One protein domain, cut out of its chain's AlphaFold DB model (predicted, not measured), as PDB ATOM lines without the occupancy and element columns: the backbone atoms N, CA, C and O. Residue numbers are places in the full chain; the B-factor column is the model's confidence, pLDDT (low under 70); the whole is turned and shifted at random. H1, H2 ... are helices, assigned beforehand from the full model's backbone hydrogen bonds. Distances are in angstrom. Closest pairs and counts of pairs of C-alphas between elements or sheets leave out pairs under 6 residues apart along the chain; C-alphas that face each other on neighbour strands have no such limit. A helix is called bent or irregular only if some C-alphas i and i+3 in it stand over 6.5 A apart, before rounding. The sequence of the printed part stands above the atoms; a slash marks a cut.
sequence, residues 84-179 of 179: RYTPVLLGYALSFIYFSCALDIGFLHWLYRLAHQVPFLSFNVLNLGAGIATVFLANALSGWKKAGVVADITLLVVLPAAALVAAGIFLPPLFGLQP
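AT A GLANCE: This is residues 84 to 179 of the 179 residues of an uncharacterized protein of Spirochaetes bacterium RIFOXYC1_FULL_54_7 (UniProt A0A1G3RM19). Three long helices, H4, H3 and H1, form an up-and-down bundle, each running against the one before it in the chain; H1 and H3 are side by side, their lines at only 3 degrees and running opposite ways, while H4 slants away from H1 toward its own last residues. The short H2 makes a corner with the last residues of H1, at one end of the bundle. The printed part has 96 residues with four named helices, in the order H1, H2, H3, H4, and no named strand: the class is all helix. It is compact, with a radius of gyration of the C-alphas of 14.0 A, and flat, spanning 43 by 32 by 16 A.

IN THESE COORDINATES: H4, residues 149 to 175, is the longest helix at 36.7 A and ends at C-alpha 175 (270.189, 265.710, 381.082). It has a kink of 36 degrees near residue 169 and is irregular, but only just: C-alphas 169 and 172 are 6.7 A apart. H3, residues 124 to 142, measures 27.2 A. H1, residues 85 to 102, measures 25.4 A and begins at C-alpha 85 (255.048, 296.717, 366.209). H2, residues 106 to 116, measures 15.3 A and is irregular, with C-alphas 107 and 110 7.6 A apart.

HOW THE PARTS SIT: H4 and H3 form a helical hairpin and touch, opposite ways at a shallow tilt of 27 degrees; their closest C-alphas, of Pro 160 and Ala 130, are 6.1 A apart. H3 and H1 touch at a shallow tilt of 3 degrees, opposite ways, closest at the C-alphas of Gly 131 and Ser 95, 3.9 A. Residues 152 to 157 of H4 touch residues 87 to 94 of H1, the same way at a shallow tilt of 25 degrees; the closest C-alphas, of Asp 152 and Pro 87, are 5.8 A apart. H2 touches H1 at residues 100 to 102 alone, about perpendicular at 76 degrees, and is apart from H3 and H4. Every O i to N i+4 pair is within hydrogen-bond range in H1 and H3, against 5 of 7 in H2 and 18 of 23 in H4.

THE WHOLE: The C-alphas of Lys 145 and Gly 176, the two farthest apart, are 42.7 A apart. The printed part has no cut and no long link. Mean pLDDT of the printed part is 89.9, with residues 178 to 179 under 70.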
ATOM      1  N   ARG A  84     258.046 299.900 367.996       85.50
ATOM      2  CA  ARG A  84     257.914 299.236 366.693       85.50
ATOM      3  C   ARG A  84     257.083 297.956 366.844       85.50
ATOM      4  O   ARG A  84     257.526 297.013 367.494       85.50
ATOM      5  N   TYR A  85     255.921 297.900 366.196       86.94
ATOM      6  CA  TYR A  85     255.048 296.717 366.209       86.94
ATOM      7  C   TYR A  85     255.606 295.536 365.406       86.94
ATOM      8  O   TYR A  85     255.339 294.387 365.742       86.94
ATOM      9  N   THR A  86     256.402 295.796 364.366       88.31
ATOM     10  CA  THR A  86     256.932 294.766 363.457       88.31
ATOM     11  C   THR A  86     257.692 293.634 364.167       88.31
ATOM     12  O   THR A  86     257.280 292.486 364.000       88.31
ATOM     13  N   PRO A  87     258.737 293.894 364.985       90.19
ATOM     14  CA  PRO A  87     259.445 292.822 365.689       90.19
ATOM     15  C   PRO A  87     258.543 292.080 366.680       90.19
ATOM     16  O   PRO A  87     258.693 290.877 366.847       90.19
ATOM     17  N   VAL A  88     257.573 292.764 367.294       90.31
ATOM     18  CA  VAL A  88     256.632 292.149 368.240       90.31
ATOM     19  C   VAL A  88     255.726 291.141 367.544       90.31
ATOM     20  O   VAL A  88     255.647 289.993 367.970       90.31
ATOM     21  N   LEU A  89     255.067 291.550 366.457       91.00
ATOM     22  CA  LEU A  89     254.152 290.685 365.710       91.00
ATOM     23  C   LEU A  89     254.896 289.502 365.086       91.00
ATOM     24  O   LEU A  89     254.409 288.375 365.147       91.00
ATOM     25  N   LEU A  90     256.097 289.745 364.547       93.00
ATOM     26  CA  LEU A  90     256.962 288.684 364.040       93.00
ATOM     27  C   LEU A  90     257.347 287.707 365.157       93.00
ATOM     28  O   LEU A  90     257.227 286.497 364.990       93.00
ATOM     29  N   GLY A  91     257.748 288.231 366.315       93.81
ATOM     30  CA  GLY A  91     258.051 287.434 367.495       93.81
ATOM     31  C   GLY A  91     256.882 286.575 367.953       93.81
ATOM     32  O   GLY A  91     257.093 285.415 368.280       93.81
ATOM     33  N   TYR A  92     255.659 287.112 367.934       93.62
ATOM     34  CA  TYR A  92     254.456 286.379 368.346       93.62
ATOM     35  C   TYR A  92     254.101 285.276 367.354       93.62
ATOM     36  O   TYR A  92     253.729 284.180 367.762       93.62
ATOM     37  N   ALA A  93     254.258 285.534 366.054       94.69
ATOM     38  CA  ALA A  93     254.065 284.514 365.030       94.69
ATOM     39  C   ALA A  93     255.076 283.366 365.185       94.69
ATOM     40  O   ALA A  93     254.701 282.196 365.159       94.69
ATOM     41  N   LEU A  94     256.352 283.691 365.408       96.00
ATOM     42  CA  LEU A  94     257.406 282.691 365.588       96.00
ATOM     43  C   LEU A  94     257.264 281.932 366.909       96.00
ATOM     44  O   LEU A  94     257.363 280.707 366.926       96.00
ATOM     45  N   SER A  95     256.962 282.620 368.012       96.06
ATOM     46  CA  SER A  95     256.697 281.960 369.290       96.06
ATOM     47  C   SER A  95     255.485 281.047 369.217       96.06
ATOM     48  O   SER A  95     255.465 280.007 369.867       96.06
ATOM     49  N   PHE A  96     254.486 281.399 368.408       95.12
ATOM     50  CA  PHE A  96     253.311 280.569 368.208       95.12
ATOM     51  C   PHE A  96     253.660 279.271 367.477       95.12
ATOM     52  O   PHE A  96     253.188 278.210 367.884       95.12
ATOM     53  N   ILE A  97     254.546 279.326 366.479       95.19
ATOM     54  CA  ILE A  97     255.090 278.126 365.825       95.19
ATOM     55  C   ILE A  97     255.806 277.249 366.857       95.19
ATOM     56  O   ILE A  97     255.483 276.071 366.977       95.19
ATOM     57  N   TYR A  98     256.705 277.821 367.664       95.50
ATOM     58  CA  TYR A  98     257.426 277.060 368.689       95.50
ATOM     59  C   TYR A  98     256.499 276.446 369.746       95.50
ATOM     60  O   TYR A  98     256.653 275.281 370.100       95.50
ATOM     61  N   PHE A  99     255.487 277.181 370.212       95.38
ATOM     62  CA  PHE A  99     254.492 276.637 371.137       95.38
ATOM     63  C   PHE A  99     253.649 275.536 370.505       95.38
ATOM     64  O   PHE A  99     253.313 274.579 371.190       95.38
ATOM     65  N   SER A 100     253.361 275.622 369.210       94.88
ATOM     66  CA  SER A 100     252.642 274.572 368.482       94.88
ATOM     67  C   SER A 100     253.485 273.308 368.284       94.88
ATOM     68  O   SER A 100     252.937 272.222 368.135       94.88
ATOM     69  N   CYS A 101     254.815 273.427 368.325       94.81
ATOM     70  CA  CYS A 101     255.722 272.280 368.399       94.81
ATOM     71  C   CYS A 101     255.839 271.704 369.822       94.81
ATOM     72  O   CYS A 101     256.272 270.568 369.974       94.81
ATOM     73  N   ALA A 102     255.504 272.476 370.860       94.06
ATOM     74  CA  ALA A 102     255.619 272.072 372.267       94.06
ATOM     75  C   ALA A 102     254.313 271.530 372.863       94.06
ATOM     76  O   ALA A 102     254.325 270.725 373.792       94.06
ATOM     77  N   LEU A 103     253.181 272.037 372.383       92.62
ATOM     78  CA  LEU A 103     251.852 271.752 372.895       92.62
ATOM     79  C   LEU A 103     251.026 271.092 371.804       92.62
ATOM     80  O   LEU A 103     250.946 271.594 370.683       92.62
ATOM     81  N   ASP A 104     250.357 270.003 372.166       91.44
ATOM     82  CA  ASP A 104     249.417 269.332 371.282       91.44
ATOM     83  C   ASP A 104     248.113 270.145 371.162       91.44
ATOM     84  O   ASP A 104     247.139 269.946 371.888       91.44
ATOM     85  N   ILE A 105     248.125 271.133 370.266       89.50
ATOM     86  CA  ILE A 105     246.976 271.981 369.957       89.50
ATOM     87  C   ILE A 105     246.174 271.316 368.837       89.50
ATOM     88  O   ILE A 105     246.682 271.159 367.732       89.50
ATOM     89  N   GLY A 106     244.893 271.009 369.069       87.44
ATOM     90  CA  GLY A 106     244.088 270.172 368.164       87.44
ATOM     91  C   GLY A 106     244.157 270.522 366.666       87.44
ATOM     92  O   GLY A 106     244.376 269.639 365.843       87.44
ATOM     93  N   PHE A 107     244.042 271.799 366.280       89.06
ATOM     94  CA  PHE A 107     244.107 272.194 364.859       89.06
ATOM     95  C   PHE A 107     245.533 272.208 364.269       89.06
ATOM     96  O   PHE A 107     245.697 272.178 363.050       89.06
ATOM     97  N   LEU A 108     246.565 272.232 365.117       92.88
ATOM     98  CA  LEU A 108     247.986 272.168 364.754       92.88
ATOM     99  C   LEU A 108     248.639 270.844 365.152       92.88
ATOM    100  O   LEU A 108     249.860 270.716 365.102       92.88
ATOM    101  N   HIS A 109     247.835 269.828 365.462       93.06
ATOM    102  CA  HIS A 109     248.321 268.497 365.804       93.06
ATOM    103  C   HIS A 109     249.251 267.922 364.722       93.06
ATOM    104  O   HIS A 109     250.223 267.227 365.011       93.06
ATOM    105  N   TRP A 110     248.991 268.256 363.453       95.19
ATOM    106  CA  TRP A 110     249.846 267.873 362.329       95.19
ATOM    107  C   TRP A 110     251.266 268.455 362.447       95.19
ATOM    108  O   TRP A 110     252.234 267.745 362.188       95.19
ATOM    109  N   LEU A 111     251.401 269.713 362.879       93.62
ATOM    110  CA  LEU A 111     252.690 270.380 363.060       93.62
ATOM    111  C   LEU A 111     253.430 269.802 364.266       93.62
ATOM    112  O   LEU A 111     254.622 269.525 364.166       93.62
ATOM    113  N   TYR A 112     252.711 269.549 365.363       94.75
ATOM    114  CA  TYR A 112     253.253 268.879 366.544       94.75
ATOM    115  C   TYR A 112     253.879 267.523 366.182       94.75
ATOM    116  O   TYR A 112     255.034 267.257 366.519       94.75
ATOM    117  N   ARG A 113     253.158 266.694 365.411       95.31
ATOM    118  CA  ARG A 113     253.670 265.398 364.936       95.31
ATOM    119  C   ARG A 113     254.889 265.533 364.031       95.31
ATOM    120  O   ARG A 113     255.826 264.760 364.187       95.31
ATOM    121  N   LEU A 114     254.883 266.482 363.094       94.31
ATOM    122  CA  LEU A 114     256.032 266.717 362.211       94.31
ATOM    123  C   LEU A 114     257.266 267.168 362.999       94.31
ATOM    124  O   LEU A 114     258.361 266.680 362.742       94.31
ATOM    125  N   ALA A 115     257.090 268.053 363.981       93.19
ATOM    126  CA  ALA A 115     258.177 268.502 364.843       93.19
ATOM    127  C   ALA A 115     258.810 267.328 365.605       93.19
ATOM    128  O   ALA A 115     260.029 267.205 365.632       93.19
ATOM    129  N   HIS A 116     258.003 266.402 366.128       93.50
ATOM    130  CA  HIS A 116     258.503 265.239 366.872       93.50
ATOM    131  C   HIS A 116     259.206 264.181 366.005       93.50
ATOM    132  O   HIS A 116     259.842 263.283 366.548       93.50
ATOM    133  N   GLN A 117     259.151 264.280 364.674       93.00
ATOM    134  CA  GLN A 117     259.977 263.449 363.783       93.00
ATOM    135  C   GLN A 117     261.415 263.967 363.662       93.00
ATOM    136  O   GLN A 117     262.292 263.261 363.164       93.00
ATOM    137  N   VAL A 118     261.663 265.206 364.087       90.75
ATOM    138  CA  VAL A 118     262.966 265.855 364.006       90.75
ATOM    139  C   VAL A 118     263.631 265.791 365.389       90.75
ATOM    140  O   VAL A 118     263.099 266.379 366.328       90.75
ATOM    141  N   PRO A 119     264.808 265.146 365.541       87.44
ATOM    142  CA  PRO A 119     265.388 264.856 366.858       87.44
ATOM    143  C   PRO A 119     265.577 266.072 367.772       87.44
ATOM    144  O   PRO A 119     265.352 265.987 368.969       87.44
ATOM    145  N   PHE A 120     265.967 267.226 367.228       86.56
ATOM    146  CA  PHE A 120     266.178 268.432 368.036       86.56
ATOM    147  C   PHE A 120     264.876 269.180 368.383       86.56
ATOM    148  O   PHE A 120     264.903 270.066 369.232       86.56
ATOM    149  N   LEU A 121     263.751 268.839 367.745       91.06
ATOM    150  CA  LEU A 121     262.425 269.409 368.013       91.06
ATOM    151  C   LEU A 121     261.510 268.453 368.792       91.06
ATOM    152  O   LEU A 121     260.395 268.846 369.117       91.06
ATOM    153  N   SER A 122     261.932 267.228 369.121       90.50
ATOM    154  CA  SER A 122     261.097 266.295 369.899       90.50
ATOM    155  C   SER A 122     260.983 266.672 371.383       90.50
ATOM    156  O   SER A 122     260.124 266.168 372.106       90.50
ATOM    157  N   PHE A 123     261.810 267.606 371.860       91.00
ATOM    158  CA  PHE A 123     261.811 268.047 373.251       91.00
ATOM    159  C   PHE A 123     260.850 269.221 373.471       91.00
ATOM    160  O   PHE A 123     261.207 270.388 373.283       91.00
ATOM    161  N   ASN A 124     259.645 268.918 373.961       92.44
ATOM    162  CA  ASN A 124     258.592 269.909 374.234       92.44
ATOM    163  C   ASN A 124     259.071 271.103 375.076       92.44
ATOM    164  O   ASN A 124     258.769 272.250 374.751       92.44
ATOM    165  N   VAL A 125     259.878 270.853 376.113       91.00
ATOM    166  CA  VAL A 125     260.411 271.914 376.983       91.00
ATOM    167  C   VAL A 125     261.340 272.878 376.235       91.00
ATOM    168  O   VAL A 125     261.309 274.082 376.494       91.00
ATOM    169  N   LEU A 126     262.127 272.382 375.273       92.56
ATOM    170  CA  LEU A 126     263.036 273.213 374.480       92.56
ATOM    171  C   LEU A 126     262.253 274.067 373.484       92.56
ATOM    172  O   LEU A 126     262.519 275.262 373.370       92.56
ATOM    173  N   ASN A 127     261.235 273.491 372.839       94.50
ATOM    174  CA  ASN A 127     260.321 274.226 371.966       94.50
ATOM    175  C   ASN A 127     259.578 275.329 372.741       94.50
ATOM    176  O   ASN A 127     259.532 276.480 372.305       94.50
ATOM    177  N   LEU A 128     259.051 275.016 373.930       93.12
ATOM    178  CA  LEU A 128     258.376 275.998 374.780       93.12
ATOM    179  C   LEU A 128     259.344 277.116 375.205       93.12
ATOM    180  O   LEU A 128     259.023 278.300 375.093       93.12
ATOM    181  N   GLY A 129     260.557 276.752 375.627       93.00
ATOM    182  CA  GLY A 129     261.612 277.701 375.981       93.00
ATOM    183  C   GLY A 129     262.002 278.616 374.818       93.00
ATOM    184  O   GLY A 129     262.091 279.831 375.000       93.00
ATOM    185  N   ALA A 130     262.159 278.068 373.609       94.88
ATOM    186  CA  ALA A 130     262.440 278.838 372.399       94.88
ATOM    187  C   ALA A 130     261.313 279.826 372.071       94.88
ATOM    188  O   ALA A 130     261.583 280.983 371.741       94.88
ATOM    189  N   GLY A 131     260.051 279.417 372.235       95.75
ATOM    190  CA  GLY A 131     258.902 280.308 372.087       95.75
ATOM    191  C   GLY A 131     258.952 281.489 373.059       95.75
ATOM    192  O   GLY A 131     258.857 282.641 372.637       95.75
ATOM    193  N   ILE A 132     259.204 281.225 374.342       94.38
ATOM    194  CA  ILE A 132     259.332 282.261 375.381       94.38
ATOM    195  C   ILE A 132     260.500 283.205 375.083       94.38
ATOM    196  O   ILE A 132     260.332 284.427 375.108       94.38
ATOM    197  N   ALA A 133     261.674 282.652 374.771       94.50
ATOM    198  CA  ALA A 133     262.870 283.423 374.451       94.50
ATOM    199  C   ALA A 133     262.641 284.338 373.239       94.50
ATOM    200  O   ALA A 133     263.022 285.509 373.266       94.50
ATOM    201  N   THR A 134     261.943 283.839 372.215       96.12
ATOM    202  CA  THR A 134     261.577 284.615 371.023       96.12
ATOM    203  C   THR A 134     260.683 285.802 371.380       96.12
ATOM    204  O   THR A 134     260.931 286.914 370.915       96.12
ATOM    205  N   VAL A 135     259.694 285.621 372.263       94.25
ATOM    206  CA  VAL A 135     258.851 286.731 372.745       94.25
ATOM    207  C   VAL A 135     259.666 287.766 373.522       94.25
ATOM    208  O   VAL A 135     259.472 288.970 373.336       94.25
ATOM    209  N   PHE A 136     260.580 287.335 374.395       92.06
ATOM    210  CA  PHE A 136     261.459 288.259 375.117       92.06
ATOM    211  C   PHE A 136     262.324 289.073 374.161       92.06
ATOM    212  O   PHE A 136     262.406 290.295 374.293       92.06
ATOM    213  N   LEU A 137     262.916 288.410 373.173       92.88
ATOM    214  CA  LEU A 137     263.770 289.052 372.188       92.88
ATOM    215  C   LEU A 137     262.986 290.030 371.306       92.88
ATOM    216  O   LEU A 137     263.462 291.132 371.041       92.88
ATOM    217  N   ALA A 138     261.753 289.685 370.937       92.06
ATOM    218  CA  ALA A 138     260.844 290.557 370.201       92.06
ATOM    219  C   ALA A 138     260.480 291.821 370.982       92.06
ATOM    220  O   ALA A 138     260.551 292.925 370.441       92.06
ATOM    221  N   ASN A 139     260.165 291.668 372.271       89.38
ATOM    222  CA  ASN A 139     259.889 292.791 373.168       89.38
ATOM    223  C   ASN A 139     261.136 293.655 373.435       89.38
ATOM    224  O   ASN A 139     261.017 294.852 373.690       89.38
ATOM    225  N   ALA A 140     262.337 293.070 373.412       88.56
ATOM    226  CA  ALA A 140     263.580 293.828 373.521       88.56
ATOM    227  C   ALA A 140     263.854 294.622 372.231       88.56
ATOM    228  O   ALA A 140     264.174 295.811 372.277       88.56
ATOM    229  N   LEU A 141     263.661 293.987 371.069       89.81
ATOM    230  CA  LEU A 141     263.882 294.591 369.754       89.81
ATOM    231  C   LEU A 141     262.880 295.682 369.403       89.81
ATOM    232  O   LEU A 141     263.243 296.637 368.717       89.81
ATOM    233  N   SER A 142     261.646 295.599 369.895       86.81
ATOM    234  CA  SER A 142     260.651 296.649 369.676       86.81
ATOM    235  C   SER A 142     261.090 298.000 370.240       86.81
ATOM    236  O   SER A 142     260.834 299.035 369.620       86.81
ATOM    237  N   GLY A 143     261.836 298.003 371.350       84.19
ATOM    238  CA  GLY A 143     262.446 299.207 371.915       84.19
ATOM    239  C   GLY A 143     263.625 299.756 371.099       84.19
ATOM    240  O   GLY A 143     263.977 300.932 371.228       84.19
ATOM    241  N   TRP A 144     264.228 298.946 370.225       86.12
ATOM    242  CA  TRP A 144     265.407 299.334 369.461       86.12
ATOM    243  C   TRP A 144     265.030 300.070 368.170       86.12
ATOM    244  O   TRP A 144     264.864 299.492 367.097       86.12
ATOM    245  N   LYS A 145     264.953 301.403 368.257       79.88
ATOM    246  CA  LYS A 145     264.551 302.281 367.137       79.88
ATOM    247  C   LYS A 145     265.441 302.190 365.886       79.88
ATOM    248  O   LYS A 145     264.974 302.513 364.803       79.88
ATOM    249  N   LYS A 146     266.711 301.793 366.034       82.25
ATOM    250  CA  LYS A 146     267.687 301.694 364.930       82.25
ATOM    251  C   LYS A 146     267.718 300.315 364.264       82.25
ATOM    252  O   LYS A 146     268.379 300.169 363.241       82.25
ATOM    253  N   ALA A 147     267.055 299.312 364.839       82.56
ATOM    254  CA  ALA A 147     266.995 297.991 364.234       82.56
ATOM    255  C   ALA A 147     266.160 298.052 362.944       82.56
ATOM    256  O   ALA A 147     265.044 298.569 362.932       82.56
ATOM    257  N   GLY A 148     266.733 297.561 361.847       86.88
ATOM    258  CA  GLY A 148     266.030 297.374 360.581       86.88
ATOM    259  C   GLY A 148     265.476 295.958 360.445       86.88
ATOM    260  O   GLY A 148     265.759 295.087 361.264       86.88
ATOM    261  N   VAL A 149     264.760 295.701 359.351       86.81
ATOM    262  CA  VAL A 149     264.174 294.382 359.037       86.81
ATOM    263  C   VAL A 149     265.218 293.258 359.054       86.81
ATOM    264  O   VAL A 149     264.932 292.162 359.521       86.81
ATOM    265  N   VAL A 150     266.451 293.529 358.615       90.06
ATOM    266  CA  VAL A 150     267.553 292.549 358.660       90.06
ATOM    267  C   VAL A 150     267.891 292.145 360.098       90.06
ATOM    268  O   VAL A 150     268.098 290.962 360.369       90.06
ATOM    269  N   ALA A 151     267.919 293.105 361.026       89.75
ATOM    270  CA  ALA A 151     268.147 292.822 362.440       89.75
ATOM    271  C   ALA A 151     266.968 292.041 363.032       89.75
ATOM    272  O   ALA A 151     267.196 291.062 363.737       89.75
ATOM    273  N   ASP A 152     265.732 292.417 362.687       89.75
ATOM    274  CA  ASP A 152     264.530 291.707 363.132       89.75
ATOM    275  C   ASP A 152     264.554 290.238 362.657       89.75
ATOM    276  O   ASP A 152     264.361 289.340 363.466       89.75
ATOM    277  N   ILE A 153     264.875 289.960 361.387       91.81
ATOM    278  CA  ILE A 153     264.965 288.585 360.856       91.81
ATOM    279  C   ILE A 153     266.106 287.807 361.517       91.81
ATOM    280  O   ILE A 153     265.910 286.683 361.978       91.81
ATOM    281  N   THR A 154     267.304 288.389 361.579       92.25
ATOM    282  CA  THR A 154     268.483 287.687 362.108       92.25
ATOM    283  C   THR A 154     268.285 287.324 363.576       92.25
ATOM    284  O   THR A 154     268.565 286.203 363.991       92.25
ATOM    285  N   LEU A 155     267.762 288.257 364.367       93.38
ATOM    286  CA  LEU A 155     267.608 288.056 365.798       93.38
ATOM    287  C   LEU A 155     266.327 287.303 366.150       93.38
ATOM    288  O   LEU A 155     266.358 286.549 367.105       93.38
ATOM    289  N   LEU A 156     265.219 287.446 365.420       93.62
ATOM    290  CA  LEU A 156     263.965 286.767 365.785       93.62
ATOM    291  C   LEU A 156     263.769 285.426 365.096       93.62
ATOM    292  O   LEU A 156     263.142 284.547 365.678       93.62
ATOM    293  N   VAL A 157     264.299 285.246 363.888       91.94
ATOM    294  CA  VAL A 157     264.148 283.997 363.131       91.94
ATOM    295  C   VAL A 157     265.391 283.137 363.293       91.94
ATOM    296  O   VAL A 157     265.311 282.021 363.797       91.94
ATOM    297  N   VAL A 158     266.548 283.660 362.878       93.44
ATOM    298  CA  VAL A 158     267.770 282.852 362.764       93.44
ATOM    299  C   VAL A 158     268.305 282.482 364.142       93.44
ATOM    300  O   VAL A 158     268.586 281.312 364.386       93.44
ATOM    301  N   LEU A 159     268.412 283.450 365.055       93.81
ATOM    302  CA  LEU A 159     268.997 283.215 366.374       93.81
ATOM    303  C   LEU A 159     268.200 282.197 367.216       93.81
ATOM    304  O   LEU A 159     268.831 281.263 367.709       93.81
ATOM    305  N   PRO A 160     266.861 282.282 367.371       93.44
ATOM    306  CA  PRO A 160     266.125 281.330 368.197       93.44
ATOM    307  C   PRO A 160     266.061 279.948 367.547       93.44
ATOM    308  O   PRO A 160     266.151 278.953 368.256       93.44
ATOM    309  N   ALA A 161     265.998 279.873 366.211       93.25
ATOM    310  CA  ALA A 161     266.046 278.601 365.497       93.25
ATOM    311  C   ALA A 161     267.412 277.918 365.664       93.25
ATOM    312  O   ALA A 161     267.476 276.744 366.020       93.25
ATOM    313  N   ALA A 162     268.510 278.653 365.472       93.19
ATOM    314  CA  ALA A 162     269.861 278.131 365.670       93.19
ATOM    315  C   ALA A 162     270.101 277.719 367.130       93.19
ATOM    316  O   ALA A 162     270.666 276.655 367.385       93.19
ATOM    317  N   ALA A 163     269.631 278.526 368.087       92.88
ATOM    318  CA  ALA A 163     269.702 278.205 369.508       92.88
ATOM    319  C   ALA A 163     268.899 276.944 369.846       92.88
ATOM    320  O   ALA A 163     269.388 276.115 370.604       92.88
ATOM    321  N   LEU A 164     267.709 276.768 369.264       93.38
ATOM    322  CA  LEU A 164     266.880 275.579 369.461       93.38
ATOM    323  C   LEU A 164     267.535 274.326 368.874       93.38
ATOM    324  O   LEU A 164     267.579 273.300 369.543       93.38
ATOM    325  N   VAL A 165     268.104 274.415 367.669       92.62
ATOM    326  CA  VAL A 165     268.861 273.310 367.054       92.62
ATOM    327  C   VAL A 165     270.047 272.921 367.933       92.62
ATOM    328  O   VAL A 165     270.212 271.749 368.264       92.62
ATOM    329  N   ALA A 166     270.857 273.895 368.357       92.25
ATOM    330  CA  ALA A 166     271.991 273.636 369.236       92.25
ATOM    331  C   ALA A 166     271.533 273.036 370.575       92.25
ATOM    332  O   ALA A 166     272.079 272.030 371.022       92.25
ATOM    333  N   ALA A 167     270.495 273.602 371.190       89.50
ATOM    334  CA  ALA A 167     269.936 273.100 372.436       89.50
ATOM    335  C   ALA A 167     269.439 271.657 372.292       89.50
ATOM    336  O   ALA A 167     269.791 270.823 373.117       89.50
ATOM    337  N   GLY A 168     268.690 271.339 371.236       87.88
ATOM    338  CA  GLY A 168     268.158 269.998 370.991       87.88
ATOM    339  C   GLY A 168     269.216 268.954 370.631       87.88
ATOM    340  O   GLY A 168     268.963 267.767 370.787       87.88
ATOM    341  N   ILE A 169     270.410 269.364 370.193       87.69
ATOM    342  CA  ILE A 169     271.537 268.448 369.958       87.69
ATOM    343  C   ILE A 169     272.362 268.249 371.237       87.69
ATOM    344  O   ILE A 169     272.732 267.124 371.565       87.69
ATOM    345  N   PHE A 170     272.668 269.331 371.959       87.62
ATOM    346  CA  PHE A 170     273.664 269.303 373.035       87.62
ATOM    347  C   PHE A 170     273.084 269.155 374.444       87.62
ATOM    348  O   PHE A 170     273.764 268.610 375.309       87.62
ATOM    349  N   LEU A 171     271.860 269.622 374.714       85.12
ATOM    350  CA  LEU A 171     271.274 269.551 376.059       85.12
ATOM    351  C   LEU A 171     270.723 268.165 376.426       85.12
ATOM    352  O   LEU A 171     270.983 267.738 377.550       85.12
ATOM    353  N   PRO A 172     270.009 267.426 375.552       83.06
ATOM    354  CA  PRO A 172     269.434 266.137 375.935       83.06
ATOM    355  C   PRO A 172     270.455 265.128 376.483       83.06
ATOM    356  O   PRO A 172     270.195 264.580 377.556       83.06
ATOM    357  N   PRO A 173     271.651 264.951 375.876       79.25
ATOM    358  CA  PRO A 173     272.677 264.067 376.433       79.25
ATOM    359  C   PRO A 173     273.151 264.481 377.833       79.25
ATOM    360  O   PRO A 173     273.454 263.618 378.653       79.25
ATOM    361  N   LEU A 174     273.195 265.786 378.129       79.69
ATOM    362  CA  LEU A 174     273.617 266.310 379.435       79.69
ATOM    363  C   LEU A 174     272.576 266.061 380.533       79.69
ATOM    364  O   LEU A 174     272.938 265.948 381.702       79.69
ATOM    365  N   PHE A 175     271.300 265.963 380.161       77.50
ATOM    366  CA  PHE A 175     270.189 265.710 381.082       77.50
ATOM    367  C   PHE A 175     269.697 264.254 381.062       77.50
ATOM    368  O   PHE A 175     268.709 263.939 381.718       77.50
ATOM    369  N   GLY A 176     270.369 263.363 380.320       74.19
ATOM    370  CA  GLY A 176     269.965 261.961 380.179       74.19
ATOM    371  C   GLY A 176     268.636 261.767 379.439       74.19
ATOM    372  O   GLY A 176     267.995 260.730 379.592       74.19
ATOM    373  N   LEU A 177     268.208 262.758 378.656       70.00
ATOM    374  CA  LEU A 177     266.975 262.716 377.878       70.00
ATOM    375  C   LEU A 177     267.249 262.028 376.536       70.00
ATOM    376  O   LEU A 177     268.169 262.415 375.813       70.00
ATOM    377  N   GLN A 178     266.449 261.014 376.200       62.06
ATOM    378  CA  GLN A 178     266.439 260.400 374.871       62.06
ATOM    379  C   GLN A 178     265.250 260.955 374.067       62.06
ATOM    380  O   GLN A 178     264.212 261.226 374.677       62.06
ATOM    381  N   PRO A 179     265.427 261.201 372.755       58.62
ATOM    382  CA  PRO A 179     264.380 261.740 371.891       58.62
ATOM    383  C   PRO A 179     263.195 260.790 371.710       58.62
ATOM    384  O   PRO A 179     263.384 259.556 371.827       58.62
TER     385      PRO A 179